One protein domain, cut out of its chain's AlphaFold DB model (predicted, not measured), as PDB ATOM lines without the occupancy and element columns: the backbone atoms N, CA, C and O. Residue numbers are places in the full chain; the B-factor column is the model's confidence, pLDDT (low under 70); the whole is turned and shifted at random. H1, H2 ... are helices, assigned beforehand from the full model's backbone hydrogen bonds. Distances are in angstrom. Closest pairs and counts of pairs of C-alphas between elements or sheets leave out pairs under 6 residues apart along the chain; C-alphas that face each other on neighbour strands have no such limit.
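AT A GLANCE: This is residues 56 to 99 of the 170 residues of the protein "MobC domain-containing protein" of Aliarcobacter cibarius (UniProt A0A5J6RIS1). What shape do the parts make? Two helices of 14 residues each stand about perpendicular: H2 starts beside the middle of H1, packing on it with residues 81 to 85 alone, and runs away from it, after a tight link that folds back from the end of H1; residues 95 to 99 fold back after H2, and residues 60 to 65, of which 63 to 65 belong to H1, stick out. What is its make-up? The printed part has 44 residues, no named strand, and is all helix; it is compact, with a radius of gyration of the C-alphas of 10.6 A and spans of 28 by 23 by 16 A.

IN THESE COORDINATES: Where is H1? H1 is residues 63 to 76, 19.8 A long, with C-alpha 63 at (54.791, -24.132, 95.333). Where is H2? H2 is residues 81 to 94, 20.1 A long, with C-alpha 94 at (70.862, -11.644, 113.089).

HOW THE PARTS SIT: How do the helices meet? H1 and H2 touch, H2 with residues 81 to 85 alone; their closest C-alphas, of Ser 73 and Glu 84, are 5.6 A apart. At what angle? They are about perpendicular, at 79 degrees. What of their backbones? Every O i to N i+4 pair is within hydrogen-bond range in H2, and 8 of 10 in H1.

THE WHOLE: How large is it? The two C-alphas farthest apart, of Glu 63 and Lys 96, are 28.1 A apart. Is it whole and confident? The printed part has no cut; its mean pLDDT is 87.8, and residue 96 is under 70.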
ATOM      1  N   GLU A  56      53.699  -6.291 108.891       83.88
ATOM      2  CA  GLU A  56      53.358  -7.371 107.968       83.88
ATOM      3  C   GLU A  56      54.308  -7.347 106.764       83.88
ATOM      4  O   GLU A  56      54.571  -6.293 106.185       83.88
ATOM      5  N   VAL A  57      54.807  -8.519 106.369       82.31
ATOM      6  CA  VAL A  57      55.650  -8.690 105.181       82.31
ATOM      7  C   VAL A  57      54.954  -9.658 104.232       82.31
ATOM      8  O   VAL A  57      54.639 -10.783 104.616       82.31
ATOM      9  N   LYS A  58      54.739  -9.232 102.985       91.12
ATOM     10  CA  LYS A  58      54.209 -10.085 101.915       91.12
ATOM     11  C   LYS A  58      55.354 -10.600 101.057       91.12
ATOM     12  O   LYS A  58      56.123  -9.809 100.518       91.12
ATOM     13  N   ILE A  59      55.430 -11.915 100.905       88.00
ATOM     14  CA  ILE A  59      56.400 -12.586 100.038       88.00
ATOM     15  C   ILE A  59      55.669 -13.468  99.031       88.00
ATOM     16  O   ILE A  59      54.587 -13.982  99.315       88.00
ATOM     17  N   ARG A  60      56.259 -13.633  97.847       94.38
ATOM     18  CA  ARG A  60      55.840 -14.640  96.869       94.38
ATOM     19  C   ARG A  60      56.887 -15.738  96.862       94.38
ATOM     20  O   ARG A  60      58.070 -15.430  96.782       94.38
ATOM     21  N   ILE A  61      56.425 -16.974  96.958       93.88
ATOM     22  CA  ILE A  61      57.240 -18.183  96.879       93.88
ATOM     23  C   ILE A  61      56.582 -19.137  95.888       93.88
ATOM     24  O   ILE A  61      55.365 -19.071  95.676       93.88
ATOM     25  N   TYR A  62      57.381 -19.995  95.274       97.06
ATOM     26  CA  TYR A  62      56.905 -21.060  94.405       97.06
ATOM     27  C   TYR A  62      56.321 -22.219  95.230       97.06
ATOM     28  O   TYR A  62      56.610 -22.373  96.419       97.06
ATOM     29  N   GLU A  63      55.481 -23.053  94.609       97.00
ATOM     30  CA  GLU A  63      54.791 -24.132  95.333       97.00
ATOM     31  C   GLU A  63      55.774 -25.183  95.878       97.00
ATOM     32  O   GLU A  63      55.634 -25.628  97.013       97.00
ATOM     33  N   ASN A  64      56.843 -25.489  95.139       96.62
ATOM     34  CA  ASN A  64      57.914 -26.377  95.604       96.62
ATOM     35  C   ASN A  64      58.665 -25.811  96.828       96.62
ATOM     36  O   ASN A  64      59.026 -26.556  97.737       96.62
ATOM     37  N   GLU A  65      58.888 -24.494  96.889       94.94
ATOM     38  CA  GLU A  65      59.499 -23.838  98.054       94.94
ATOM     39  C   GLU A  65      58.575 -23.912  99.271       94.94
ATOM     40  O   GLU A  65      59.021 -24.162 100.393       94.94
ATOM     41  N   LYS A  66      57.271 -23.729  99.051       95.19
ATOM     42  CA  LYS A  66      56.249 -23.866 100.088       95.19
ATOM     43  C   LYS A  66      56.195 -25.290 100.641       95.19
ATOM     44  O   LYS A  66      56.175 -25.445 101.863       95.19
ATOM     45  N   GLU A  67      56.196 -26.308  99.782       95.12
ATOM     46  CA  GLU A  67      56.240 -27.719 100.192       95.12
ATOM     47  C   GLU A  67      57.483 -28.013 101.035       95.12
ATOM     48  O   GLU A  67      57.371 -28.544 102.142       95.12
ATOM     49  N   PHE A  68      58.657 -27.573 100.573       93.88
ATOM     50  CA  PHE A  68      59.905 -27.714 101.320       93.88
ATOM     51  C   PHE A  68      59.833 -27.069 102.714       93.88
ATOM     52  O   PHE A  68      60.236 -27.675 103.709       93.88
ATOM     53  N   LEU A  69      59.306 -25.844 102.815       93.56
ATOM     54  CA  LEU A  69      59.174 -25.134 104.092       93.56
ATOM     55  C   LEU A  69      58.185 -25.829 105.038       93.56
ATOM     56  O   LEU A  69      58.430 -25.891 106.242       93.56
ATOM     57  N   LEU A  70      57.086 -26.371 104.511       93.12
ATOM     58  CA  LEU A  70      56.123 -27.135 105.302       93.12
ATOM     59  C   LEU A  70      56.730 -28.431 105.838       93.12
ATOM     60  O   LEU A  70      56.579 -28.700 107.030       93.12
ATOM     61  N   GLU A  71      57.466 -29.192 105.027       90.88
ATOM     62  CA  GLU A  71      58.185 -30.371 105.522       90.88
ATOM     63  C   GLU A  71      59.233 -29.987 106.574       90.88
ATOM     64  O   GLU A  71      59.258 -30.560 107.663       90.88
ATOM     65  N   SER A  72      60.024 -28.939 106.319       88.12
ATOM     66  CA  SER A  72      61.002 -28.416 107.282       88.12
ATOM     67  C   SER A  72      60.371 -28.033 108.626       88.12
ATOM     68  O   SER A  72      60.939 -28.327 109.679       88.12
ATOM     69  N   SER A  73      59.179 -27.424 108.606       91.44
ATOM     70  CA  SER A  73      58.469 -26.991 109.816       91.44
ATOM     71  C   SER A  73      58.154 -28.133 110.788       91.44
ATOM     72  O   SER A  73      58.070 -27.906 111.997       91.44
ATOM     73  N   LYS A  74      58.023 -29.369 110.280       89.12
ATOM     74  CA  LYS A  74      57.816 -30.569 111.105       89.12
ATOM     75  C   LYS A  74      59.079 -30.919 111.889       89.12
ATOM     76  O   LYS A  74      59.000 -31.261 113.065       89.12
ATOM     77  N   PHE A  75      60.246 -30.787 111.255       84.31
ATOM     78  CA  PHE A  75      61.533 -31.065 111.891       84.31
ATOM     79  C   PHE A  75      61.929 -29.982 112.897       84.31
ATOM     80  O   PHE A  75      62.431 -30.298 113.974       84.31
ATOM     81  N   THR A  76      61.675 -28.710 112.582       85.12
ATOM     82  CA  THR A  76      61.993 -27.584 113.474       85.12
ATOM     83  C   THR A  76      60.961 -27.412 114.595       85.12
ATOM     84  O   THR A  76      61.291 -26.888 115.659       85.12
ATOM     85  N   GLY A  77      59.718 -27.856 114.391       89.06
ATOM     86  CA  GLY A  77      58.615 -27.689 115.343       89.06
ATOM     87  C   GLY A  77      57.974 -26.298 115.302       89.06
ATOM     88  O   GLY A  77      57.313 -25.887 116.252       89.06
ATOM     89  N   THR A  78      58.176 -25.539 114.220       86.94
ATOM     90  CA  THR A  78      57.563 -24.213 114.015       86.94
ATOM     91  C   THR A  78      56.074 -24.303 113.647       86.94
ATOM     92  O   THR A  78      55.374 -23.294 113.652       86.94
ATOM     93  N   ASN A  79      55.543 -25.504 113.385       82.56
ATOM     94  CA  ASN A  79      54.107 -25.828 113.290       82.56
ATOM     95  C   ASN A  79      53.287 -25.031 112.251       82.56
ATOM     96  O   ASN A  79      52.069 -25.180 112.177       82.56
ATOM     97  N   SER A  80      53.913 -24.159 111.459       89.62
ATOM     98  CA  SER A  80      53.270 -23.389 110.396       89.62
ATOM     99  C   SER A  80      54.306 -22.795 109.447       89.62
ATOM    100  O   SER A  80      55.420 -22.452 109.849       89.62
ATOM    101  N   LEU A  81      53.887 -22.577 108.201       90.94
ATOM    102  CA  LEU A  81      54.695 -21.929 107.170       90.94
ATOM    103  C   LEU A  81      55.224 -20.556 107.622       90.94
ATOM    104  O   LEU A  81      56.412 -20.273 107.496       90.94
ATOM    105  N   ASN A  82      54.363 -19.724 108.220       90.88
ATOM    106  CA  ASN A  82      54.741 -18.384 108.682       90.88
ATOM    107  C   ASN A  82      55.815 -18.419 109.772       90.88
ATOM    108  O   ASN A  82      56.736 -17.602 109.761       90.88
ATOM    109  N   GLN A  83      55.701 -19.347 110.724       90.69
ATOM    110  CA  GLN A  83      56.700 -19.478 111.782       90.69
ATOM    111  C   GLN A  83      58.022 -20.015 111.234       90.69
ATOM    112  O   GLN A  83      59.067 -19.522 111.647       90.69
ATOM    113  N   GLU A  84      57.995 -20.946 110.277       93.12
ATOM    114  CA  GLU A  84      59.208 -21.460 109.635       93.12
ATOM    115  C   GLU A  84      59.940 -20.374 108.836       93.12
ATOM    116  O   GLU A  84      61.148 -20.185 108.997       93.12
ATOM    117  N   ILE A  85      59.205 -19.600 108.031       92.44
ATOM    118  CA  ILE A  85      59.747 -18.458 107.284       92.44
ATOM    119  C   ILE A  85      60.357 -17.445 108.249       92.44
ATOM    120  O   ILE A  85      61.503 -17.032 108.079       92.44
ATOM    121  N   ARG A  86      59.613 -17.067 109.295       90.50
ATOM    122  CA  ARG A  86      60.091 -16.121 110.305       90.50
ATOM    123  C   ARG A  86      61.342 -16.644 111.004       90.50
ATOM    124  O   ARG A  86      62.290 -15.889 111.190       90.50
ATOM    125  N   PHE A  87      61.359 -17.915 111.388       89.94
ATOM    126  CA  PHE A  87      62.493 -18.543 112.056       89.94
ATOM    127  C   PHE A  87      63.752 -18.504 111.186       89.94
ATOM    128  O   PHE A  87      64.809 -18.085 111.659       89.94
ATOM    129  N   ARG A  88      63.643 -18.863 109.904       88.06
ATOM    130  CA  ARG A  88      64.757 -18.789 108.948       88.06
ATOM    131  C   ARG A  88      65.218 -17.351 108.725       88.06
ATOM    132  O   ARG A  88      66.404 -17.073 108.854       88.06
ATOM    133  N   LEU A  89      64.282 -16.430 108.497       88.31
ATOM    134  CA  LEU A  89      64.581 -15.013 108.285       88.31
ATOM    135  C   LEU A  89      65.339 -14.402 109.473       88.31
ATOM    136  O   LEU A  89      66.340 -13.718 109.278       88.31
ATOM    137  N   LEU A  90      64.901 -14.676 110.705       85.62
ATOM    138  CA  LEU A  90      65.566 -14.176 111.910       85.62
ATOM    139  C   LEU A  90      66.977 -14.757 112.070       85.62
ATOM    140  O   LEU A  90      67.901 -14.010 112.390       85.62
ATOM    141  N   ASN A  91      67.162 -16.058 111.821       82.00
ATOM    142  CA  ASN A  91      68.489 -16.682 111.844       82.00
ATOM    143  C   ASN A  91      69.447 -16.020 110.841       82.00
ATOM    144  O   ASN A  91      70.593 -15.729 111.185       82.00
ATOM    145  N   THR A  92      68.958 -15.715 109.636       82.06
ATOM    146  CA  THR A  92      69.743 -15.045 108.592       82.06
ATOM    147  C   THR A  92      70.074 -13.596 108.954       82.06
ATOM    148  O   THR A  92      71.240 -13.210 108.907       82.06
ATOM    149  N   ILE A  93      69.079 -12.790 109.352       81.94
ATOM    150  CA  ILE A  93      69.260 -11.355 109.647       81.94
ATOM    151  C   ILE A  93      70.249 -11.149 110.791       81.94
ATOM    152  O   ILE A  93      71.170 -10.339 110.690       81.94
ATOM    153  N   TYR A  94      70.062 -11.873 111.892       77.50
ATOM    154  CA  TYR A  94      70.862 -11.644 113.089       77.50
ATOM    155  C   TYR A  94      72.219 -12.342 113.046       77.50
ATOM    156  O   TYR A  94      73.006 -12.137 113.970       77.50
ATOM    157  N   LYS A  95      72.492 -13.175 112.026       72.31
ATOM    158  CA  LYS A  95      73.667 -14.067 111.963       72.31
ATOM    159  C   LYS A  95      73.871 -14.838 113.275       72.31
ATOM    160  O   LYS A  95      74.991 -15.126 113.689       72.31
ATOM    161  N   LYS A  96      72.764 -15.109 113.967       68.75
ATOM    162  CA  LYS A  96      72.706 -15.762 115.271       68.75
ATOM    163  C   LYS A  96      71.910 -17.033 115.109       68.75
ATOM    164  O   LYS A  96      70.870 -17.045 114.462       68.75
ATOM    165  N   ARG A  97      72.417 -18.080 115.743       71.44
ATOM    166  CA  ARG A  97      71.853 -19.417 115.687       71.44
ATOM    167  C   ARG A  97      70.764 -19.554 116.745       71.44
ATOM    168  O   ARG A  97      71.035 -19.913 117.887       71.44
ATOM    169  N   PHE A  98      69.541 -19.196 116.383       79.44
ATOM    170  CA  PHE A  98      68.382 -19.451 117.222       79.44
ATOM    171  C   PHE A  98      68.051 -20.939 117.178       79.44
ATOM    172  O   PHE A  98      67.891 -21.514 116.101       79.44
ATOM    173  N   LEU A  99      67.913 -21.540 118.358       81.19
ATOM    174  CA  LEU A  99      67.373 -22.887 118.490       81.19
ATOM    175  C   LEU A  99      65.933 -22.903 117.971       81.19
ATOM    176  O   LEU A  99      65.138 -22.008 118.273       81.19
TER     177      LEU A  99